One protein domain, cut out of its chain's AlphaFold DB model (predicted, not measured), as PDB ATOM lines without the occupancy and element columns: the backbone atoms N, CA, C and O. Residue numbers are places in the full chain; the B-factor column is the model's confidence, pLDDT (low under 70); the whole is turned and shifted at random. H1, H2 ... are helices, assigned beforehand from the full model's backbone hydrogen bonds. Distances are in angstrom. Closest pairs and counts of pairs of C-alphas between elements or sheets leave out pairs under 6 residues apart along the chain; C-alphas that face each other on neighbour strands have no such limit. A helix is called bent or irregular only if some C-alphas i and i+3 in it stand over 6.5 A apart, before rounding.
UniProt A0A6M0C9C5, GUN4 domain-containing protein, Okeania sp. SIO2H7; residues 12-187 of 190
ATOM      1  N   ALA A  12      32.180  78.752 317.524       81.94
ATOM      2  CA  ALA A  12      33.597  78.971 317.245       81.94
ATOM      3  C   ALA A  12      34.446  77.791 317.733       81.94
ATOM      4  O   ALA A  12      35.360  77.342 317.032       81.94
ATOM      5  N   LEU A  13      34.110  77.232 318.901       73.69
ATOM      6  CA  LEU A  13      34.777  76.044 319.429       73.69
ATOM      7  C   LEU A  13      34.433  74.800 318.601       73.69
ATOM      8  O   LEU A  13      35.330  74.026 318.274       73.69
ATOM      9  N   LYS A  14      33.171  74.653 318.178       76.25
ATOM     10  CA  LYS A  14      32.728  73.586 317.272       76.25
ATOM     11  C   LYS A  14      33.486  73.629 315.946       76.25
ATOM     12  O   LYS A  14      34.037  72.612 315.537       76.25
ATOM     13  N   HIS A  15      33.598  74.803 315.324       75.75
ATOM     14  CA  HIS A  15      34.333  74.974 314.070       75.75
ATOM     15  C   HIS A  15      35.840  74.709 314.232       75.75
ATOM     16  O   HIS A  15      36.470  74.090 313.375       75.75
ATOM     17  N   LYS A  16      36.436  75.122 315.358       76.69
ATOM     18  CA  LYS A  16      37.851  74.860 315.662       76.69
ATOM     19  C   LYS A  16      38.124  73.370 315.877       76.69
ATOM     20  O   LYS A  16      39.117  72.865 315.354       76.69
ATOM     21  N   VAL A  17      37.242  72.671 316.596       76.88
ATOM     22  CA  VAL A  17      37.296  71.212 316.751       76.88
ATOM     23  C   VAL A  17      37.136  70.551 315.389       76.88
ATOM     24  O   VAL A  17      37.984  69.752 315.018       76.88
ATOM     25  N   GLU A  18      36.139  70.922 314.593       74.25
ATOM     26  CA  GLU A  18      35.899  70.354 313.263       74.25
ATOM     27  C   GLU A  18      37.102  70.538 312.321       74.25
ATOM     28  O   GLU A  18      37.564  69.572 311.714       74.25
ATOM     29  N   ASN A  19      37.705  71.730 312.290       63.31
ATOM     30  CA  ASN A  19      38.920  72.005 311.519       63.31
ATOM     31  C   ASN A  19      40.135  71.219 312.026       63.31
ATOM     32  O   ASN A  19      40.902  70.693 311.219       63.31
ATOM     33  N   ALA A  20      40.317  71.104 313.343       64.25
ATOM     34  CA  ALA A  20      41.373  70.278 313.922       64.25
ATOM     35  C   ALA A  20      41.157  68.793 313.596       64.25
ATOM     36  O   ALA A  20      42.108  68.106 313.234       64.25
ATOM     37  N   THR A  21      39.909  68.323 313.627       67.50
ATOM     38  CA  THR A  21      39.529  66.945 313.286       67.50
ATOM     39  C   THR A  21      39.769  66.674 311.803       67.50
ATOM     40  O   THR A  21      40.345  65.650 311.448       67.50
ATOM     41  N   LYS A  22      39.416  67.618 310.925       65.56
ATOM     42  CA  LYS A  22      39.682  67.552 309.482       65.56
ATOM     43  C   LYS A  22      41.182  67.569 309.182       65.56
ATOM     44  O   LYS A  22      41.649  66.797 308.354       65.56
ATOM     45  N   LYS A  23      41.960  68.394 309.889       59.59
ATOM     46  CA  LYS A  23      43.424  68.435 309.762       59.59
ATOM     47  C   LYS A  23      44.071  67.137 310.255       59.59
ATOM     48  O   LYS A  23      44.941  66.608 309.573       59.59
ATOM     49  N   LEU A  24      43.608  66.584 311.377       65.81
ATOM     50  CA  LEU A  24      44.037  65.278 311.889       65.81
ATOM     51  C   LEU A  24      43.713  64.155 310.889       65.81
ATOM     52  O   LEU A  24      44.556  63.298 310.634       65.81
ATOM     53  N   ARG A  25      42.528  64.208 310.261       66.94
ATOM     54  CA  ARG A  25      42.145  63.307 309.165       66.94
ATOM     55  C   ARG A  25      43.109  63.411 307.986       66.94
ATOM     56  O   ARG A  25      43.567  62.381 307.522       66.94
ATOM     57  N   ILE A  26      43.487  64.614 307.545       58.84
ATOM     58  CA  ILE A  26      44.459  64.798 306.446       58.84
ATOM     59  C   ILE A  26      45.804  64.119 306.760       58.84
ATOM     60  O   ILE A  26      46.333  63.401 305.914       58.84
ATOM     61  N   PHE A  27      46.326  64.267 307.984       61.50
ATOM     62  CA  PHE A  27      47.550  63.565 308.401       61.50
ATOM     63  C   PHE A  27      47.385  62.038 308.443       61.50
ATOM     64  O   PHE A  27      48.351  61.314 308.210       61.50
ATOM     65  N   SER A  28      46.167  61.533 308.673       79.00
ATOM     66  CA  SER A  28      45.870  60.095 308.660       79.00
ATOM     67  C   SER A  28      46.008  59.449 307.276       79.00
ATOM     68  O   SER A  28      46.089  58.226 307.201       79.00
ATOM     69  N   TYR A  29      46.041  60.233 306.194       93.50
ATOM     70  CA  TYR A  29      46.143  59.724 304.822       93.50
ATOM     71  C   TYR A  29      47.531  59.891 304.202       93.50
ATOM     72  O   TYR A  29      47.803  59.309 303.154       93.50
ATOM     73  N   SER A  30      48.431  60.651 304.834       93.19
ATOM     74  CA  SER A  30      49.737  60.979 304.250       93.19
ATOM     75  C   SER A  30      50.606  59.745 304.004       93.19
ATOM     76  O   SER A  30      51.317  59.688 303.003       93.19
ATOM     77  N   ASN A  31      50.527  58.729 304.868       94.56
ATOM     78  CA  ASN A  31      51.232  57.464 304.650       94.56
ATOM     79  C   ASN A  31      50.710  56.742 303.407       94.56
ATOM     80  O   ASN A  31      51.506  56.335 302.563       94.56
ATOM     81  N   LEU A  32      49.384  56.637 303.269       97.06
ATOM     82  CA  LEU A  32      48.750  56.030 302.102       97.06
ATOM     83  C   LEU A  32      49.163  56.762 300.822       97.06
ATOM     84  O   LEU A  32      49.636  56.132 299.880       97.06
ATOM     85  N   GLU A  33      49.056  58.092 300.806       97.25
ATOM     86  CA  GLU A  33      49.465  58.909 299.662       97.25
ATOM     87  C   GLU A  33      50.951  58.715 299.323       97.25
ATOM     88  O   GLU A  33      51.306  58.566 298.155       97.25
ATOM     89  N   ASN A  34      51.829  58.664 300.328       97.19
ATOM     90  CA  ASN A  34      53.260  58.444 300.123       97.19
ATOM     91  C   ASN A  34      53.563  57.062 299.534       97.19
ATOM     92  O   ASN A  34      54.384  56.969 298.618       97.19
ATOM     93  N   TYR A  35      52.911  56.003 300.022       97.62
ATOM     94  CA  TYR A  35      53.059  54.661 299.456       97.62
ATOM     95  C   TYR A  35      52.564  54.611 298.011       97.62
ATOM     96  O   TYR A  35      53.254  54.076 297.145       97.62
ATOM     97  N   LEU A  36      51.418  55.232 297.730       97.81
ATOM     98  CA  LEU A  36      50.840  55.296 296.390       97.81
ATOM     99  C   LEU A  36      51.718  56.083 295.406       97.81
ATOM    100  O   LEU A  36      51.987  55.597 294.313       97.81
ATOM    101  N   LYS A  37      52.248  57.250 295.801       97.12
ATOM    102  CA  LYS A  37      53.195  58.040 294.986       97.12
ATOM    103  C   LYS A  37      54.431  57.242 294.582       97.12
ATOM    104  O   LYS A  37      54.935  57.410 293.477       97.12
ATOM    105  N   LYS A  38      54.919  56.389 295.484       97.06
ATOM    106  CA  LYS A  38      56.085  55.523 295.270       97.06
ATOM    107  C   LYS A  38      55.730  54.183 294.621       97.06
ATOM    108  O   LYS A  38      56.613  53.343 294.493       97.06
ATOM    109  N   GLN A  39      54.461  53.965 294.260       95.56
ATOM    110  CA  GLN A  39      53.948  52.701 293.721       95.56
ATOM    111  C   GLN A  39      54.261  51.491 294.618       95.56
ATOM    112  O   GLN A  39      54.434  50.364 294.163       95.56
ATOM    113  N   GLN A  40      54.320  51.711 295.933       96.50
ATOM    114  CA  GLN A  40      54.488  50.659 296.933       96.50
ATOM    115  C   GLN A  40      53.124  50.018 297.208       96.50
ATOM    116  O   GLN A  40      52.547  50.175 298.285       96.50
ATOM    117  N   TRP A  41      52.587  49.323 296.202       96.19
ATOM    118  CA  TRP A  41      51.194  48.870 296.142       96.19
ATOM    119  C   TRP A  41      50.768  48.017 297.333       96.19
ATOM    120  O   TRP A  41      49.702  48.244 297.898       96.19
ATOM    121  N   ARG A  42      51.629  47.092 297.771       94.62
ATOM    122  CA  ARG A  42      51.369  46.268 298.956       94.62
ATOM    123  C   ARG A  42      51.252  47.110 300.226       94.62
ATOM    124  O   ARG A  42      50.318  46.936 300.999       94.62
ATOM    125  N   SER A  43      52.181  48.043 300.434       94.62
ATOM    126  CA  SER A  43      52.158  48.931 301.601       94.62
ATOM    127  C   SER A  43      50.965  49.887 301.568       94.62
ATOM    128  O   SER A  43      50.393  50.177 302.616       94.62
ATOM    129  N   ALA A  44      50.557  50.338 300.379       96.56
ATOM    130  CA  ALA A  44      49.346  51.126 300.193       96.56
ATOM    131  C   ALA A  44      48.079  50.316 300.520       96.56
ATOM    132  O   ALA A  44      47.179  50.839 301.177       96.56
ATOM    133  N   ASP A  45      48.006  49.045 300.118       95.69
ATOM    134  CA  ASP A  45      46.878  48.163 300.445       95.69
ATOM    135  C   ASP A  45      46.770  47.912 301.956       95.69
ATOM    136  O   ASP A  45      45.712  48.103 302.562       95.69
ATOM    137  N   GLU A  46      47.905  47.602 302.586       93.50
ATOM    138  CA  GLU A  46      48.021  47.419 304.033       93.50
ATOM    139  C   GLU A  46      47.652  48.691 304.809       93.50
ATOM    140  O   GLU A  46      46.937  48.622 305.811       93.50
ATOM    141  N   GLU A  47      48.102  49.864 304.359       95.12
ATOM    142  CA  GLU A  47      47.735  51.137 304.985       95.12
ATOM    143  C   GLU A  47      46.253  51.458 304.783       95.12
ATOM    144  O   GLU A  47      45.601  51.927 305.714       95.12
ATOM    145  N   THR A  48      45.692  51.142 303.613       95.88
ATOM    146  CA  THR A  48      44.255  51.299 303.355       95.88
ATOM    147  C   THR A  48      43.442  50.469 304.346       95.88
ATOM    148  O   THR A  48      42.516  50.987 304.968       95.88
ATOM    149  N   TYR A  49      43.825  49.209 304.566       93.81
ATOM    150  CA  TYR A  49      43.233  48.377 305.610       93.81
ATOM    151  C   TYR A  49      43.370  49.018 307.005       93.81
ATOM    152  O   TYR A  49      42.369  49.154 307.713       93.81
ATOM    153  N   ARG A  50      44.577  49.462 307.390       92.00
ATOM    154  CA  ARG A  50      44.836  50.077 308.707       92.00
ATOM    155  C   ARG A  50      44.006  51.334 308.951       92.00
ATOM    156  O   ARG A  50      43.587  51.577 310.081       92.00
ATOM    157  N   ILE A  51      43.760  52.132 307.919       93.31
ATOM    158  CA  ILE A  51      42.889  53.302 308.012       93.31
ATOM    159  C   ILE A  51      41.442  52.854 308.244       93.31
ATOM    160  O   ILE A  51      40.823  53.276 309.221       93.31
ATOM    161  N   LEU A  52      40.917  51.961 307.401       92.75
ATOM    162  CA  LEU A  52      39.524  51.509 307.483       92.75
ATOM    163  C   LEU A  52      39.213  50.810 308.819       92.75
ATOM    164  O   LEU A  52      38.159  51.058 309.401       92.75
ATOM    165  N   ILE A  53      40.126  49.983 309.343       91.56
ATOM    166  CA  ILE A  53      39.911  49.250 310.603       91.56
ATOM    167  C   ILE A  53      39.898  50.201 311.812       91.56
ATOM    168  O   ILE A  53      39.081  50.047 312.721       91.56
ATOM    169  N   ARG A  54      40.721  51.259 311.784       91.06
ATOM    170  CA  ARG A  54      40.721  52.309 312.814       91.06
ATOM    171  C   ARG A  54      39.453  53.153 312.778       91.06
ATOM    172  O   ARG A  54      38.945  53.499 313.839       91.06
ATOM    173  N   LEU A  55      38.918  53.451 311.590       91.44
ATOM    174  CA  LEU A  55      37.671  54.217 311.442       91.44
ATOM    175  C   LEU A  55      36.462  53.510 312.071       91.44
ATOM    176  O   LEU A  55      35.505  54.172 312.462       91.44
ATOM    177  N   VAL A  56      36.524  52.185 312.229       91.69
ATOM    178  CA  VAL A  56      35.491  51.389 312.913       91.69
ATOM    179  C   VAL A  56      35.877  51.007 314.345       91.69
ATOM    180  O   VAL A  56      35.237  50.149 314.949       91.69
ATOM    181  N   ASN A  57      36.894  51.673 314.906       90.19
ATOM    182  CA  ASN A  57      37.418  51.475 316.261       90.19
ATOM    183  C   ASN A  57      37.887  50.040 316.552       90.19
ATOM    184  O   ASN A  57      37.812  49.577 317.692       90.19
ATOM    185  N   LYS A  58      38.393  49.347 315.528       89.50
ATOM    186  CA  LYS A  58      39.008  48.022 315.639       89.50
ATOM    187  C   LYS A  58      40.538  48.121 315.604       89.50
ATOM    188  O   LYS A  58      41.122  49.089 315.105       89.50
ATOM    189  N   LYS A  59      41.203  47.126 316.185       88.62
ATOM    190  CA  LYS A  59      42.662  47.002 316.260       88.62
ATOM    191  C   LYS A  59      43.232  46.468 314.946       88.62
ATOM    192  O   LYS A  59      42.596  45.696 314.234       88.62
ATOM    193  N   ASP A  60      44.476  46.848 314.659       85.88
ATOM    194  CA  ASP A  60      45.226  46.304 313.523       85.88
ATOM    195  C   ASP A  60      45.350  44.775 313.647       85.88
ATOM    196  O   ASP A  60      45.809  44.258 314.667       85.88
ATOM    197  N   GLY A  61      44.930  44.057 312.607       83.56
ATOM    198  CA  GLY A  61      44.843  42.601 312.568       83.56
ATOM    199  C   GLY A  61      43.430  42.044 312.766       83.56
ATOM    200  O   GLY A  61      43.215  40.873 312.457       83.56
ATOM    201  N   GLU A  62      42.457  42.843 313.214       86.31
ATOM    202  CA  GLU A  62      41.061  42.405 313.313       86.31
ATOM    203  C   GLU A  62      40.365  42.346 311.944       86.31
ATOM    204  O   GLU A  62      40.690  43.077 311.009       86.31
ATOM    205  N   SER A  63      39.373  41.461 311.821       85.75
ATOM    206  CA  SER A  63      38.568  41.334 310.602       85.75
ATOM    207  C   SER A  63      37.363  42.278 310.613       85.75
ATOM    208  O   SER A  63      36.745  42.506 311.658       85.75
ATOM    209  N   PHE A  64      36.980  42.754 309.426       89.06
ATOM    210  CA  PHE A  64      35.706  43.443 309.236       89.06
ATOM    211  C   PHE A  64      34.534  42.466 309.275       89.06
ATOM    212  O   PHE A  64      34.612  41.352 308.747       89.06
ATOM    213  N   ASP A  65      33.429  42.934 309.837       88.50
ATOM    214  CA  ASP A  65      32.099  42.374 309.643       88.50
ATOM    215  C   ASP A  65      31.246  43.316 308.778       88.50
ATOM    216  O   ASP A  65      31.550  44.501 308.622       88.50
ATOM    217  N   LYS A  66      30.144  42.807 308.218       85.25
ATOM    218  CA  LYS A  66      29.234  43.601 307.375       85.25
ATOM    219  C   LYS A  66      28.693  44.875 308.028       85.25
ATOM    220  O   LYS A  66      28.241  45.767 307.313       85.25
ATOM    221  N   PHE A  67      28.674  44.955 309.358       91.06
ATOM    222  CA  PHE A  67      28.150  46.108 310.086       91.06
ATOM    223  C   PHE A  67      29.206  47.195 310.290       91.06
ATOM    224  O   PHE A  67      28.862  48.292 310.722       91.06
ATOM    225  N   ASP A  68      30.469  46.932 309.959       93.00
ATOM    226  CA  ASP A  68      31.543  47.915 310.042       93.00
ATOM    227  C   ASP A  68      31.507  48.928 308.906       93.00
ATOM    228  O   ASP A  68      31.643  50.122 309.156       93.00
ATOM    229  N   PHE A  69      31.277  48.492 307.664       91.81
ATOM    230  CA  PHE A  69      31.303  49.398 306.509       91.81
ATOM    231  C   PHE A  69      30.297  50.560 306.609       91.81
ATOM    232  O   PHE A  69      30.688  51.684 306.296       91.81
ATOM    233  N   PRO A  70      29.064  50.364 307.124       92.19
ATOM    234  CA  PRO A  70      28.141  51.464 307.410       92.19
ATOM    235  C   PRO A  70      28.628  52.495 308.435       92.19
ATOM    236  O   PRO A  70      28.131  53.618 308.441       92.19
ATOM    237  N   LYS A  71      29.576  52.140 309.312       92.19
ATOM    238  CA  LYS A  71      30.129  53.052 310.330       92.19
ATOM    239  C   LYS A  71      31.233  53.947 309.766       92.19
ATOM    240  O   LYS A  71      31.559  54.960 310.379       92.19
ATOM    241  N   ILE A  72      31.826  53.571 308.632       91.12
ATOM    242  CA  ILE A  72      32.897  54.339 307.998       91.12
ATOM    243  C   ILE A  72      32.273  55.559 307.310       91.12
ATOM    244  O   ILE A  72      31.397  55.390 306.454       91.12
ATOM    245  N   PRO A  73      32.704  56.790 307.644       90.75
ATOM    246  CA  PRO A  73      32.165  57.978 307.004       90.75
ATOM    247  C   PRO A  73      32.448  57.974 305.501       90.75
ATOM    248  O   PRO A  73      33.546  57.654 305.047       90.75
ATOM    249  N   LEU A  74      31.446  58.374 304.721       89.75
ATOM    250  CA  LEU A  74      31.515  58.359 303.262       89.75
ATOM    251  C   LEU A  74      32.686  59.188 302.710       89.75
ATOM    252  O   LEU A  74      33.328  58.782 301.744       89.75
ATOM    253  N   ASP A  75      32.982  60.328 303.331       89.44
ATOM    254  CA  ASP A  75      34.091  61.185 302.904       89.44
ATOM    255  C   ASP A  75      35.447  60.487 303.033       89.44
ATOM    256  O   ASP A  75      36.321  60.693 302.195       89.44
ATOM    257  N   ASP A  76      35.613  59.607 304.023       92.19
ATOM    258  CA  ASP A  76      36.848  58.841 304.183       92.19
ATOM    259  C   ASP A  76      36.991  57.799 303.059       92.19
ATOM    260  O   ASP A  76      38.064  57.680 302.466       92.19
ATOM    261  N   PHE A  77      35.899  57.127 302.662       92.88
ATOM    262  CA  PHE A  77      35.906  56.275 301.463       92.88
ATOM    263  C   PHE A  77      36.264  57.061 300.199       92.88
ATOM    264  O   PHE A  77      37.067  56.581 299.401       92.88
ATOM    265  N   LYS A  78      35.700  58.262 300.019       93.31
ATOM    266  CA  LYS A  78      35.972  59.121 298.856       93.31
ATOM    267  C   LYS A  78      37.422  59.598 298.811       93.31
ATOM    268  O   LYS A  78      38.012  59.608 297.736       93.31
ATOM    269  N   ILE A  79      38.010  59.967 299.951       94.62
ATOM    270  CA  ILE A  79      39.420  60.383 300.025       94.62
ATOM    271  C   ILE A  79      40.341  59.217 299.660       94.62
ATOM    272  O   ILE A  79      41.235  59.381 298.831       94.62
ATOM    273  N   ILE A  80      40.110  58.038 300.245       96.00
ATOM    274  CA  ILE A  80      40.901  56.837 299.958       96.00
ATOM    275  C   ILE A  80      40.792  56.471 298.475       96.00
ATOM    276  O   ILE A  80      41.811  56.264 297.818       96.00
ATOM    277  N   ASP A  81      39.575  56.426 297.934       96.75
ATOM    278  CA  ASP A  81      39.332  56.124 296.524       96.75
ATOM    279  C   ASP A  81      40.018  57.133 295.587       96.75
ATOM    280  O   ASP A  81      40.707  56.738 294.645       96.75
ATOM    281  N   TRP A  82      39.908  58.430 295.888       96.50
ATOM    282  CA  TRP A  82      40.569  59.486 295.124       96.50
ATOM    283  C   TRP A  82      42.094  59.330 295.120       96.50
ATOM    284  O   TRP A  82      42.711  59.469 294.064       96.50
ATOM    285  N   LEU A  83      42.706  59.004 296.265       97.88
ATOM    286  CA  LEU A  83      44.146  58.759 296.356       97.88
ATOM    287  C   LEU A  83      44.571  57.585 295.470       97.88
ATOM    288  O   LEU A  83      45.517  57.715 294.689       97.88
ATOM    289  N   TRP A  84      43.853  56.462 295.557       98.25
ATOM    290  CA  TRP A  84      44.111  55.283 294.729       98.25
ATOM    291  C   TRP A  84      44.016  55.610 293.244       98.25
ATOM    292  O   TRP A  84      44.954  55.326 292.497       98.25
ATOM    293  N   ARG A  85      42.944  56.278 292.814       97.69
ATOM    294  CA  ARG A  85      42.752  56.650 291.408       97.69
ATOM    295  C   ARG A  85      43.800  57.637 290.920       97.69
ATOM    296  O   ARG A  85      44.380  57.436 289.855       97.69
ATOM    297  N   ARG A  86      44.103  58.671 291.707       97.81
ATOM    298  CA  ARG A  86      45.087  59.703 291.353       97.81
ATOM    299  C   ARG A  86      46.471  59.122 291.084       97.81
ATOM    300  O   ARG A  86      47.133  59.556 290.148       97.81
ATOM    301  N   HIS A  87      46.907  58.170 291.899       97.38
ATOM    302  CA  HIS A  87      48.262  57.623 291.833       97.38
ATOM    303  C   HIS A  87      48.378  56.325 291.027       97.38
ATOM    304  O   HIS A  87      49.480  55.817 290.859       97.38
ATOM    305  N   SER A  88      47.267  55.822 290.488       96.38
ATOM    306  CA  SER A  88      47.229  54.666 289.586       96.38
ATOM    307  C   SER A  88      46.776  55.023 288.169       96.38
ATOM    308  O   SER A  88      46.415  54.132 287.408       96.38
ATOM    309  N   SER A  89      46.736  56.312 287.811       95.38
ATOM    310  CA  SER A  89      46.199  56.777 286.521       95.38
ATOM    311  C   SER A  89      44.770  56.275 286.261       95.38
ATOM    312  O   SER A  89      44.449  55.800 285.176       95.38
ATOM    313  N   ASN A  90      43.909  56.359 287.282       95.56
ATOM    314  CA  ASN A  90      42.543  55.819 287.308       95.56
ATOM    315  C   ASN A  90      42.449  54.300 287.061       95.56
ATOM    316  O   ASN A  90      41.392  53.818 286.661       95.56
ATOM    317  N   LYS A  91      43.514  53.525 287.302       96.25
ATOM    318  CA  LYS A  91      43.479  52.063 287.154       96.25
ATOM    319  C   LYS A  91      42.885  51.365 288.375       96.25
ATOM    320  O   LYS A  91      42.211  50.356 288.218       96.25
ATOM    321  N   PHE A  92      43.107  51.881 289.582       97.88
ATOM    322  CA  PHE A  92      42.730  51.255 290.856       97.88
ATOM    323  C   PHE A  92      41.856  52.177 291.711       97.88
ATOM    324  O   PHE A  92      41.971  53.398 291.626       97.88
ATOM    325  N   GLY A  93      40.983  51.595 292.537       97.12
ATOM    326  CA  GLY A  93      40.021  52.335 293.360       97.12
ATOM    327  C   GLY A  93      38.751  51.540 293.674       97.12
ATOM    328  O   GLY A  93      38.390  50.601 292.961       97.12
ATOM    329  N   PHE A  94      38.051  51.936 294.737       96.31
ATOM    330  CA  PHE A  94      36.779  51.337 295.146       96.31
ATOM    331  C   PHE A  94      35.658  51.635 294.153       96.31
ATOM    332  O   PHE A  94      34.844  50.763 293.868       96.31
ATOM    333  N   GLU A  95      35.618  52.845 293.599       94.81
ATOM    334  CA  GLU A  95      34.648  53.238 292.577       94.81
ATOM    335  C   GLU A  95      34.679  52.277 291.382       94.81
ATOM    336  O   GLU A  95      33.642  51.787 290.931       94.81
ATOM    337  N   ILE A  96      35.882  51.952 290.917       95.81
ATOM    338  CA  ILE A  96      36.102  51.065 289.776       95.81
ATOM    339  C   ILE A  96      35.639  49.641 290.108       95.81
ATOM    340  O   ILE A  96      34.936  49.019 289.314       95.81
ATOM    341  N   GLN A  97      35.960  49.145 291.309       96.50
ATOM    342  CA  GLN A  97      35.468  47.849 291.791       96.50
ATOM    343  C   GLN A  97      33.938  47.790 291.800       96.50
ATOM    344  O   GLN A  97      33.355  46.799 291.362       96.50
ATOM    345  N   ASN A  98      33.285  48.856 292.267       93.25
ATOM    346  CA  ASN A  98      31.830  48.932 292.352       93.25
ATOM    347  C   ASN A  98      31.180  48.925 290.966       93.25
ATOM    348  O   ASN A  98      30.208  48.201 290.764       93.25
ATOM    349  N   LYS A  99      31.735  49.683 290.010       93.69
ATOM    350  CA  LYS A  99      31.273  49.699 288.614       93.69
ATOM    351  C   LYS A  99      31.355  48.304 287.999       93.69
ATOM    352  O   LYS A  99      30.342  47.766 287.561       93.69
ATOM    353  N   ILE A 100      32.511  47.649 288.116       95.00
ATOM    354  CA  ILE A 100      32.702  46.283 287.609       95.00
ATOM    355  C   ILE A 100      31.736  45.299 288.281       95.00
ATOM    356  O   ILE A 100      31.190  44.416 287.619       95.00
ATOM    357  N   TYR A 101      31.505  45.438 289.588       94.88
ATOM    358  CA  TYR A 101      30.564  44.600 290.321       94.88
ATOM    359  C   TYR A 101      29.126  44.744 289.807       94.88
ATOM    360  O   TYR A 101      28.458  43.733 289.569       94.88
ATOM    361  N   ILE A 102      28.664  45.979 289.594       93.31
ATOM    362  CA  ILE A 102      27.344  46.280 289.025       93.31
ATOM    363  C   ILE A 102      27.238  45.717 287.602       93.31
ATOM    364  O   ILE A 102      26.259  45.032 287.303       93.31
ATOM    365  N   ASP A 103      28.274  45.869 286.775       93.44
ATOM    366  CA  ASP A 103      28.323  45.329 285.407       93.44
ATOM    367  C   ASP A 103      28.245  43.794 285.367       93.44
ATOM    368  O   ASP A 103      27.774  43.195 284.396       93.44
ATOM    369  N   GLN A 104      28.677  43.111 286.435       93.81
ATOM    370  CA  GLN A 104      28.493  41.662 286.578       93.81
ATOM    371  C   GLN A 104      27.084  41.262 287.060       93.81
ATOM    372  O   GLN A 104      26.813  40.070 287.238       93.81
ATOM    373  N   GLY A 105      26.173  42.223 287.235       91.75
ATOM    374  CA  GLY A 105      24.816  42.043 287.758       91.75
ATOM    375  C   GLY A 105      24.718  42.167 289.282       91.75
ATOM    376  O   GLY A 105      23.701  41.776 289.869       91.75
ATOM    377  N   GLY A 106      25.774  42.660 289.932       90.69
ATOM    378  CA  GLY A 106      25.855  42.870 291.373       90.69
ATOM    379  C   GLY A 106      24.878  43.923 291.890       90.69
ATOM    380  O   GLY A 106      24.497  44.860 291.200       90.69
ATOM    381  N   ASN A 107      24.428  43.739 293.130       86.81
ATOM    382  CA  ASN A 107      23.545  44.654 293.864       86.81
ATOM    383  C   ASN A 107      23.548  44.286 295.358       86.81
ATOM    384  O   ASN A 107      24.088  43.248 295.744       86.81
ATOM    385  N   ARG A 108      22.847  45.068 296.193       78.00
ATOM    386  CA  ARG A 108      22.708  44.848 297.652       78.00
ATOM    387  C   ARG A 108      22.330  43.422 298.073       78.00
ATOM    388  O   ARG A 108      22.663  43.014 299.177       78.00
ATOM    389  N   ARG A 109      21.618  42.659 297.235       78.75
ATOM    390  CA  ARG A 109      21.112  41.309 297.562       78.75
ATOM    391  C   ARG A 109      22.001  40.181 297.041       78.75
ATOM    392  O   ARG A 109      21.645  39.011 297.153       78.75
ATOM    393  N   SER A 110      23.132  40.511 296.431       80.75
ATOM    394  CA  SER A 110      23.928  39.538 295.686       80.75
ATOM    395  C   SER A 110      24.945  38.770 296.538       80.75
ATOM    396  O   SER A 110      25.573  37.869 295.997       80.75
ATOM    397  N   LEU A 111      25.039  39.012 297.858       73.00
ATOM    398  CA  LEU A 111      25.937  38.273 298.771       73.00
ATOM    399  C   LEU A 111      25.628  36.764 298.810       73.00
ATOM    400  O   LEU A 111      26.511  35.944 299.032       73.00
ATOM    401  N   PHE A 112      24.376  36.390 298.542       77.38
ATOM    402  CA  PHE A 112      23.935  34.993 298.461       77.38
ATOM    403  C   PHE A 112      23.883  34.466 297.021       77.38
ATOM    404  O   PHE A 112      23.468  33.337 296.777       77.38
ATOM    405  N   LYS A 113      24.286  35.281 296.040       90.06
ATOM    406  CA  LYS A 113      24.301  34.918 294.621       90.06
ATOM    407  C   LYS A 113      25.719  34.545 294.220       90.06
ATOM    408  O   LYS A 113      26.409  35.318 293.556       90.06
ATOM    409  N   GLU A 114      26.125  33.334 294.597       89.56
ATOM    410  CA  GLU A 114      27.484  32.822 294.382       89.56
ATOM    411  C   GLU A 114      27.955  33.014 292.934       89.56
ATOM    412  O   GLU A 114      29.064  33.475 292.703       89.56
ATOM    413  N   ARG A 115      27.077  32.783 291.948       93.81
ATOM    414  CA  ARG A 115      27.369  33.002 290.522       93.81
ATOM    415  C   ARG A 115      27.870  34.418 290.210       93.81
ATOM    416  O   ARG A 115      28.785  34.566 289.408       93.81
ATOM    417  N   ILE A 116      27.273  35.448 290.810       93.75
ATOM    418  CA  ILE A 116      27.638  36.853 290.567       93.75
ATOM    419  C   ILE A 116      28.962  37.174 291.255       93.75
ATOM    420  O   ILE A 116      29.848  37.754 290.634       93.75
ATOM    421  N   ILE A 117      29.116  36.747 292.511       92.31
ATOM    422  CA  ILE A 117      30.340  36.965 293.293       92.31
ATOM    423  C   ILE A 117      31.531  36.270 292.634       92.31
ATOM    424  O   ILE A 117      32.590  36.868 292.488       92.31
ATOM    425  N   ASN A 118      31.332  35.036 292.178       94.69
ATOM    426  CA  ASN A 118      32.320  34.259 291.445       94.69
ATOM    427  C   ASN A 118      32.696  34.938 290.128       94.69
ATOM    428  O   ASN A 118      33.876  35.155 289.893       94.69
ATOM    429  N   LYS A 119      31.715  35.359 289.315       95.56
ATOM    430  CA  LYS A 119      31.977  36.073 288.054       95.56
ATOM    431  C   LYS A 119      32.761  37.367 288.283       95.56
ATOM    432  O   LYS A 119      33.672  37.675 287.524       95.56
ATOM    433  N   PHE A 120      32.416  38.111 289.333       95.81
ATOM    434  CA  PHE A 120      33.154  39.299 289.745       95.81
ATOM    435  C   PHE A 120      34.583  38.952 290.184       95.81
ATOM    436  O   PHE A 120      35.526  39.536 289.665       95.81
ATOM    437  N   GLY A 121      34.766  37.963 291.061       95.00
ATOM    438  CA  GLY A 121      36.087  37.513 291.504       95.00
ATOM    439  C   GLY A 121      36.976  37.025 290.358       95.00
ATOM    440  O   GLY A 121      38.150  37.379 290.309       95.00
ATOM    441  N   ASP A 122      36.408  36.273 289.413       95.69
ATOM    442  CA  ASP A 122      37.101  35.793 288.217       95.69
ATOM    443  C   ASP A 122      37.499  36.990 287.320       95.69
ATOM    444  O   ASP A 122      38.642  37.084 286.877       95.69
ATOM    445  N   LYS A 123      36.596  37.968 287.119       95.56
ATOM    446  CA  LYS A 123      36.868  39.202 286.353       95.56
ATOM    447  C   LYS A 123      37.964  40.062 286.986       95.56
ATOM    448  O   LYS A 123      38.738  40.679 286.261       95.56
ATOM    449  N   MET A 124      38.021  40.091 288.314       95.19
ATOM    450  CA  MET A 124      39.019  40.823 289.095       95.19
ATOM    451  C   MET A 124      40.322  40.039 289.283       95.19
ATOM    452  O   MET A 124      41.219  40.532 289.947       95.19
ATOM    453  N   LEU A 125      40.442  38.815 288.751       94.88
ATOM    454  CA  LEU A 125      41.565  37.900 289.017       94.88
ATOM    455  C   LEU A 125      41.805  37.611 290.513       94.88
ATOM    456  O   LEU A 125      42.864  37.116 290.895       94.88
ATOM    457  N   TRP A 126      40.804  37.873 291.351       94.50
ATOM    458  CA  TRP A 126      40.756  37.565 292.784       94.50
ATOM    459  C   TRP A 126      40.383  36.102 293.046       94.50
ATOM    460  O   TRP A 126      40.554  35.571 294.148       94.50
ATOM    461  N   ARG A 127      39.891  35.429 292.008       94.00
ATOM    462  CA  ARG A 127      39.584  34.009 291.992       94.00
ATOM    463  C   ARG A 127      40.219  33.374 290.758       94.00
ATOM    464  O   ARG A 127      40.043  33.854 289.644       94.00
ATOM    465  N   LYS A 128      40.983  32.305 290.975       92.19
ATOM    466  CA  LYS A 128      41.688  31.532 289.944       92.19
ATOM    467  C   LYS A 128      41.387  30.057 290.159       92.19
ATOM    468  O   LYS A 128      41.341  29.601 291.299       92.19
ATOM    469  N   ASP A 129      41.090  29.326 289.090       93.38
ATOM    470  CA  ASP A 129      40.732  27.899 289.153       93.38
ATOM    471  C   ASP A 129      39.632  27.594 290.183       93.38
ATOM    472  O   ASP A 129      39.697  26.640 290.959       93.38
ATOM    473  N   LYS A 130      38.609  28.462 290.212       92.00
ATOM    474  CA  LYS A 130      37.476  28.434 291.153       92.00
ATOM    475  C   LYS A 130      37.852  28.629 292.631       92.00
ATOM    476  O   LYS A 130      36.974  28.528 293.490       92.00
ATOM    477  N   LYS A 131      39.106  28.965 292.936       92.19
ATOM    478  CA  LYS A 131      39.622  29.219 294.284       92.19
ATOM    479  C   LYS A 131      39.944  30.692 294.469       92.19
ATOM    480  O   LYS A 131      40.589  31.320 293.636       92.19
ATOM    481  N   TRP A 132      39.487  31.241 295.582       91.31
ATOM    482  CA  TRP A 132      39.841  32.595 295.973       91.31
ATOM    483  C   TRP A 132      41.299  32.641 296.428       91.31
ATOM    484  O   TRP A 132      41.712  31.817 297.249       91.31
ATOM    485  N   ILE A 133      42.079  33.577 295.892       91.06
ATOM    486  CA  ILE A 133      43.518  33.659 296.177       91.06
ATOM    487  C   ILE A 133      43.757  34.112 297.618       91.06
ATOM    488  O   ILE A 133      42.979  34.889 298.176       91.06
ATOM    489  N   LYS A 134      44.814  33.615 298.266       87.38
ATOM    490  CA  LYS A 134      45.162  34.092 299.609       87.38
ATOM    491  C   LYS A 134      45.777  35.481 299.497       87.38
ATOM    492  O   LYS A 134      46.385  35.812 298.488       87.38
ATOM    493  N   TYR A 135      45.680  36.270 300.564       83.56
ATOM    494  CA  TYR A 135      46.247  37.622 300.576       83.56
ATOM    495  C   TYR A 135      47.755  37.635 300.284       83.56
ATOM    496  O   TYR A 135      48.238  38.462 299.522       83.56
ATOM    497  N   GLN A 136      48.487  36.678 300.857       84.50
ATOM    498  CA  GLN A 136      49.923  36.501 300.623       84.50
ATOM    499  C   GLN A 136      50.279  36.152 299.166       84.50
ATOM    500  O   GLN A 136      51.417  36.370 298.767       84.50
ATOM    501  N   ASP A 137      49.316  35.635 298.396       88.50
ATOM    502  CA  ASP A 137      49.490  35.229 296.998       88.50
ATOM    503  C   ASP A 137      48.997  36.326 296.026       88.50
ATOM    504  O   ASP A 137      48.979  36.120 294.811       88.50
ATOM    505  N   ILE A 138      48.565  37.489 296.541       89.81
ATOM    506  CA  ILE A 138      48.271  38.668 295.720       89.81
ATOM    507  C   ILE A 138      49.591  39.170 295.139       89.81
ATOM    508  O   ILE A 138      50.509  39.538 295.872       89.81
ATOM    509  N   ASP A 139      49.671  39.209 293.815       90.69
ATOM    510  CA  ASP A 139      50.839  39.737 293.124       90.69
ATOM    511  C   ASP A 139      50.785  41.274 293.092       90.69
ATOM    512  O   ASP A 139      49.857  41.873 292.542       90.69
ATOM    513  N   TYR A 140      51.778  41.890 293.739       91.75
ATOM    514  CA  TYR A 140      51.971  43.337 293.844       91.75
ATOM    515  C   TYR A 140      53.157  43.840 293.004       91.75
ATOM    516  O   TYR A 140      53.600  44.976 293.194       91.75
ATOM    517  N   SER A 141      53.719  43.005 292.126       89.44
ATOM    518  CA  SER A 141      54.844  43.392 291.276       89.44
ATOM    519  C   SER A 141      54.451  44.518 290.321       89.44
ATOM    520  O   SER A 141      53.359  44.533 289.746       89.44
ATOM    521  N   SER A 142      55.351  45.487 290.150       85.62
ATOM    522  CA  SER A 142      55.097  46.643 289.290       85.62
ATOM    523  C   SER A 142      54.874  46.244 287.832       85.62
ATOM    524  O   SER A 142      54.025  46.842 287.175       85.62
ATOM    525  N   ASP A 143      55.573  45.214 287.345       86.44
ATOM    526  CA  ASP A 143      55.446  44.723 285.968       86.44
ATOM    527  C   ASP A 143      54.042  44.179 285.700       86.44
ATOM    528  O   ASP A 143      53.382  44.578 284.737       86.44
ATOM    529  N   LEU A 144      53.534  43.329 286.602       87.62
ATOM    530  CA  LEU A 144      52.181  42.807 286.484       87.62
ATOM    531  C   LEU A 144      51.156  43.937 286.612       87.62
ATOM    532  O   LEU A 144      50.275  44.067 285.769       87.62
ATOM    533  N   LEU A 145      51.275  44.787 287.635       91.06
ATOM    534  CA  LEU A 145      50.300  45.851 287.889       91.06
ATOM    535  C   LEU A 145      50.293  46.944 286.815       91.06
ATOM    536  O   LEU A 145      49.279  47.627 286.657       91.06
ATOM    537  N   SER A 146      51.364  47.076 286.034       87.62
ATOM    538  CA  SER A 146      51.415  47.955 284.861       87.62
ATOM    539  C   SER A 146      50.817  47.305 283.610       87.62
ATOM    540  O   SER A 146      50.317  48.024 282.752       87.62
ATOM    541  N   SER A 147      50.763  45.970 283.538       90.44
ATOM    542  CA  SER A 147      50.209  45.215 282.405       90.44
ATOM    543  C   SER A 147      48.715  45.469 282.176       90.44
ATOM    544  O   SER A 147      47.927  45.566 283.125       90.44
ATOM    545  N   ASP A 148      48.302  45.496 280.908       88.06
ATOM    546  CA  ASP A 148      46.894  45.567 280.487       88.06
ATOM    547  C   ASP A 148      46.107  44.286 280.801       88.06
ATOM    548  O   ASP A 148      44.877  44.268 280.756       88.06
ATOM    549  N   GLN A 149      46.805  43.205 281.158       87.81
ATOM    550  CA  GLN A 149      46.176  41.965 281.610       87.81
ATOM    551  C   GLN A 149      45.585  42.089 283.017       87.81
ATOM    552  O   GLN A 149      44.701  41.307 283.376       87.81
ATOM    553  N   ILE A 150      46.052  43.055 283.819       93.12
ATOM    554  CA  ILE A 150      45.486  43.297 285.144       93.12
ATOM    555  C   ILE A 150      44.212  44.128 285.018       93.12
ATOM    556  O   ILE A 150      44.253  45.234 284.470       93.12
ATOM    557  N   PRO A 151      43.081  43.637 285.556       94.56
ATOM    558  CA  PRO A 151      41.830  44.361 285.487       94.56
ATOM    559  C   PRO A 151      41.934  45.681 286.246       94.56
ATOM    560  O   PRO A 151      42.566  45.789 287.302       94.56
ATOM    561  N   GLN A 152      41.245  46.694 285.728       95.69
ATOM    562  CA  GLN A 152      41.001  47.896 286.508       95.69
ATOM    563  C   GLN A 152      40.278  47.523 287.815       95.69
ATOM    564  O   GLN A 152      39.506  46.568 287.873       95.69
ATOM    565  N   GLY A 153      40.572  48.243 288.893       95.12
ATOM    566  CA  GLY A 153      40.035  47.988 290.227       95.12
ATOM    567  C   GLY A 153      40.699  46.827 290.971       95.12
ATOM    568  O   GLY A 153      40.304  46.572 292.107       95.12
ATOM    569  N   TYR A 154      41.695  46.137 290.389       96.31
ATOM    570  CA  TYR A 154      42.396  45.010 291.031       96.31
ATOM    571  C   TYR A 154      42.832  45.312 292.473       96.31
ATOM    572  O   TYR A 154      42.723  44.451 293.344       96.31
ATOM    573  N   LEU A 155      43.249  46.556 292.725       96.81
ATOM    574  CA  LEU A 155      43.507  47.113 294.049       96.81
ATOM    575  C   LEU A 155      42.558  48.287 294.352       96.81
ATOM    576  O   LEU A 155      42.022  48.907 293.424       96.81
ATOM    577  N   PRO A 156      42.377  48.641 295.636       96.62
ATOM    578  CA  PRO A 156      42.840  47.917 296.831       96.62
ATOM    579  C   PRO A 156      41.972  46.705 297.216       96.62
ATOM    580  O   PRO A 156      40.742  46.732 297.127       96.62
ATOM    581  N   ILE A 157      42.603  45.672 297.766       94.00
ATOM    582  CA  ILE A 157      41.968  44.582 298.508       94.00
ATOM    583  C   ILE A 157      41.523  45.074 299.888       94.00
ATOM    584  O   ILE A 157      40.354  44.921 300.232       94.00
ATOM    585  N   ALA A 158      42.418  45.707 300.656       87.38
ATOM    586  CA  ALA A 158      42.185  46.331 301.963       87.38
ATOM    587  C   ALA A 158      41.345  45.500 302.960       87.38
ATOM    588  O   ALA A 158      40.470  46.025 303.653       87.38
ATOM    589  N   ALA A 159      41.610  44.196 303.036       70.44
ATOM    590  CA  ALA A 159      40.966  43.278 303.974       70.44
ATOM    591  C   ALA A 159      41.977  42.251 304.494       70.44
ATOM    592  O   ALA A 159      42.023  41.101 304.060       70.44
ATOM    593  N   ILE A 160      42.802  42.688 305.439       66.81
ATOM    594  CA  ILE A 160      43.834  41.875 306.078       66.81
ATOM    595  C   ILE A 160      43.345  41.545 307.485       66.81
ATOM    596  O   ILE A 160      42.972  42.432 308.230       66.81
ATOM    597  N   GLY A 161      43.336  40.283 307.882       58.25
ATOM    598  CA  GLY A 161      43.148  39.866 309.269       58.25
ATOM    599  C   GLY A 161      44.351  39.040 309.698       58.25
ATOM    600  O   GLY A 161      44.554  37.946 309.176       58.25
ATOM    601  N   ARG A 162      45.169  39.520 310.638       56.25
ATOM    602  CA  ARG A 162      46.253  38.691 311.188       56.25
ATOM    603  C   ARG A 162      45.624  37.609 312.069       56.25
ATOM    604  O   ARG A 162      44.861  37.928 312.974       56.25
ATOM    605  N   VAL A 163      45.910  36.337 311.802       44.34
ATOM    606  CA  VAL A 163      45.411  35.204 312.602       44.34
ATOM    607  C   VAL A 163      46.596  34.528 313.280       44.34
ATOM    608  O   VAL A 163      47.538  34.121 312.612       44.34
ATOM    609  N   GLY A 164      46.551  34.365 314.604       53.44
ATOM    610  CA  GLY A 164      47.585  33.637 315.352       53.44
ATOM    611  C   GLY A 164      48.923  34.381 315.473       53.44
ATOM    612  O   GLY A 164      48.941  35.609 315.574       53.44
ATOM    613  N   ASN A 165      50.040  33.631 315.516       40.84
ATOM    614  CA  ASN A 165      51.398  34.197 315.548       40.84
ATOM    615  C   ASN A 165      51.535  35.273 314.460       40.84
ATOM    616  O   ASN A 165      51.053  35.088 313.345       40.84
ATOM    617  N   LYS A 166      52.177  36.393 314.818       50.06
ATOM    618  CA  LYS A 166      52.165  37.699 314.124       50.06
ATOM    619  C   LYS A 166      52.451  37.677 312.609       50.06
ATOM    620  O   LYS A 166      52.164  38.670 311.944       50.06
ATOM    621  N   ASP A 167      52.947  36.564 312.081       48.72
ATOM    622  CA  ASP A 167      53.383  36.384 310.698       48.72
ATOM    623  C   ASP A 167      52.307  35.786 309.769       48.72
ATOM    624  O   ASP A 167      52.482  35.779 308.552       48.72
ATOM    625  N   SER A 168      51.174  35.309 310.303       51.94
ATOM    626  CA  SER A 168      50.105  34.704 309.497       51.94
ATOM    627  C   SER A 168      48.987  35.712 309.184       51.94
ATOM    628  O   SER A 168      48.231  36.156 310.054       51.94
ATOM    629  N   ILE A 169      48.892  36.106 307.909       56.66
ATOM    630  CA  ILE A 169      47.833  36.978 307.387       56.66
ATOM    631  C   ILE A 169      46.739  36.110 306.763       56.66
ATOM    632  O   ILE A 169      46.950  35.442 305.753       56.66
ATOM    633  N   SER A 170      45.539  36.170 307.329       62.72
ATOM    634  CA  SER A 170      44.320  35.654 306.712       62.72
ATOM    635  C   SER A 170      43.539  36.795 306.058       62.72
ATOM    636  O   SER A 170      43.521  37.915 306.553       62.72
ATOM    637  N   MET A 171      42.857  36.527 304.956       72.25
ATOM    638  CA  MET A 171      41.867  37.445 304.399       72.25
ATOM    639  C   MET A 171      40.533  36.726 304.336       72.25
ATOM    640  O   MET A 171      40.460  35.556 303.950       72.25
ATOM    641  N   ARG A 172      39.467  37.448 304.672       80.62
ATOM    642  CA  ARG A 172      38.100  36.998 304.437       80.62
ATOM    643  C   ARG A 172      37.573  37.694 303.195       80.62
ATOM    644  O   ARG A 172      37.177  38.852 303.257       80.62
ATOM    645  N   TRP A 173      37.527  36.968 302.079       86.56
ATOM    646  CA  TRP A 173      36.930  37.475 300.840       86.56
ATOM    647  C   TRP A 173      35.494  37.948 301.035       86.56
ATOM    648  O   TRP A 173      35.095  38.927 300.419       86.56
ATOM    649  N   VAL A 174      34.754  37.334 301.961       85.88
ATOM    650  CA  VAL A 174      33.422  37.803 302.364       85.88
ATOM    651  C   VAL A 174      33.451  39.282 302.757       85.88
ATOM    652  O   VAL A 174      32.654  40.045 302.229       85.88
ATOM    653  N   SER A 175      34.416  39.720 303.569       88.94
ATOM    654  CA  SER A 175      34.549  41.123 303.975       88.94
ATOM    655  C   SER A 175      34.873  42.052 302.794       88.94
ATOM    656  O   SER A 175      34.349  43.160 302.723       88.94
ATOM    657  N   VAL A 176      35.699  41.610 301.835       91.56
ATOM    658  CA  VAL A 176      35.988  42.387 300.611       91.56
ATOM    659  C   VAL A 176      34.719  42.562 299.780       91.56
ATOM    660  O   VAL A 176      34.396  43.671 299.355       91.56
ATOM    661  N   ILE A 177      33.973  41.475 299.578       91.94
ATOM    662  CA  ILE A 177      32.726  41.487 298.810       91.94
ATOM    663  C   ILE A 177      31.657  42.322 299.521       91.94
ATOM    664  O   ILE A 177      30.970  43.101 298.868       91.94
ATOM    665  N   GLU A 178      31.547  42.232 300.847       91.44
ATOM    666  CA  GLU A 178      30.642  43.058 301.651       91.44
ATOM    667  C   GLU A 178      30.955  44.554 301.513       91.44
ATOM    668  O   GLU A 178      30.024  45.344 301.348       91.44
ATOM    669  N   ARG A 179      32.239  44.949 301.479       93.19
ATOM    670  CA  ARG A 179      32.637  46.340 301.199       93.19
ATOM    671  C   ARG A 179      32.176  46.789 299.817       93.19
ATOM    672  O   ARG A 179      31.537  47.832 299.702       93.19
ATOM    673  N   VAL A 180      32.512  46.022 298.776       93.25
ATOM    674  CA  VAL A 180      32.151  46.347 297.384       93.25
ATOM    675  C   VAL A 180      30.633  46.465 297.251       93.25
ATOM    676  O   VAL A 180      30.122  47.440 296.709       93.25
ATOM    677  N   MET A 181      29.886  45.524 297.827       91.06
ATOM    678  CA  MET A 181      28.428  45.559 297.841       91.06
ATOM    679  C   MET A 181      27.866  46.780 298.554       91.06
ATOM    680  O   MET A 181      26.930  47.402 298.051       91.06
ATOM    681  N   TYR A 182      28.403  47.104 299.730       91.44
ATOM    682  CA  TYR A 182      27.975  48.264 300.494       91.44
ATOM    683  C   TYR A 182      28.176  49.544 299.681       91.44
ATOM    684  O   TYR A 182      27.217  50.289 299.485       91.44
ATOM    685  N   LEU A 183      29.370  49.759 299.125       91.19
ATOM    686  CA  LEU A 183      29.688  50.968 298.367       91.19
ATOM    687  C   LEU A 183      28.934  51.056 297.036       91.19
ATOM    688  O   LEU A 183      28.379  52.110 296.735       91.19
ATOM    689  N   ALA A 184      28.826  49.955 296.286       89.81
ATOM    690  CA  ALA A 184      28.011  49.889 295.070       89.81
ATOM    691  C   ALA A 184      26.549  50.255 295.341       89.81
ATOM    692  O   ALA A 184      25.850  50.778 294.481       89.81
ATOM    693  N   SER A 185      26.082  50.003 296.561       87.62
ATOM    694  CA  SER A 185      24.711  50.290 296.929       87.62
ATOM    695  C   SER A 185      24.403  51.735 297.265       87.62
ATOM    696  O   SER A 185      23.241  52.133 297.257       87.62
ATOM    697  N   LEU A 186      25.423  52.498 297.636       84.19
ATOM    698  CA  LEU A 186      25.252  53.890 298.009       84.19
ATOM    699  C   LEU A 186      25.033  54.784 296.778       84.19
ATOM    700  O   LEU A 186      24.729  55.952 296.967       84.19
ATOM    701  N   GLU A 187      25.196  54.266 295.549       70.69
ATOM    702  CA  GLU A 187      25.064  55.013 294.276       70.69
ATOM    703  C   GLU A 187      25.950  56.281 294.204       70.69
ATOM    704  O   GLU A 187      25.815  57.131 293.339       70.69
TER     705      GLU A 187
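Overview. This is residues 12 to 187 of the 190 residues of the protein "GUN4 domain-containing protein" of Okeania sp. SIO2H7 (UniProt A0A6M0C9C5). A compact body of helices and long loops has one long arm: H1 runs in from outside, its residues 12 to 24 sticking out free, and its other end joins H2 and H3 in a small three-helix bundle. Beyond the bundle, H7 crosses H4 with H5 near both, tiny H6 sits on the periphery, and the long loop of residues 147 to 172 ranges from near the middle to far out, its C-alphas 4 to 24 A from the mean of all C-alphas. The printed part has 176 residues with seven named helices, H1 to H7 in order, and no named strand: class all helix. It is compact, with a radius of gyration of the C-alphas of 16.2 A, and spans 57 by 37 by 36 A.

Arrangement. Begin at H1, residues 12 to 37, and look at its residues 28 to 36, with which alone it touches H2, residues 41 to 55; the closest C-alphas, of Tyr 35 and Ala 44, are 5.2 A apart. This is a helical hairpin, opposite ways at a shallow tilt of 24 degrees. With residues 29 to 37 alone H1 touches H3, residues 74 to 87, closest at the C-alphas of Leu 36 and His 87, 5.7 A; the tilt of 32 degrees is shallow, only just short of steep. H1, H2 and H3 form an up and down bundle, each running against the one before it. Farther on, residues 180 to 184 of H7, residues 173 to 185, touch H4, residues 94 to 103, about perpendicular at 83 degrees; the closest C-alphas, of Asn 98 and Ala 184, are 4.8 A apart. H5, residues 114 to 123, is close to but not clearly touching H4; the closest C-alphas, of Tyr 101 and Phe 120, are 5.9 A apart. H6, residues 142 to 146, touches no helix. Every O i to N i+4 pair is within hydrogen-bond range in H2, H3, H4, H5, H6 and H7, but 18 of 22 in H1.

Along the chain. Find C-alpha 12 at (33.597, 78.971, 317.245); from there H1 runs 36.3 A to C-alpha 37 at (53.195, 58.040, 294.986). It is irregular, C-alphas 28 and 31 being 7.2 A apart, with a kink of 36 degrees near residue 31. H2 is 21.1 A long, H3 20.3 A and H7 18.1 A, ending at C-alpha 185, (24.711, 50.290, 296.929).

Size, cuts and confidence. The outline is elongated, and the C-alphas of Ala 12 and Asp 129, the two farthest apart, are 58.7 A apart. Without residues 12 to 24 the body spans 40 by 37 by 36 A. The printed part has no cut; the links H2 to H3, H5 to H6 and H6 to H7 are long. Look for pLDDT under 70 at residues 19 to 27 and 160 to 170.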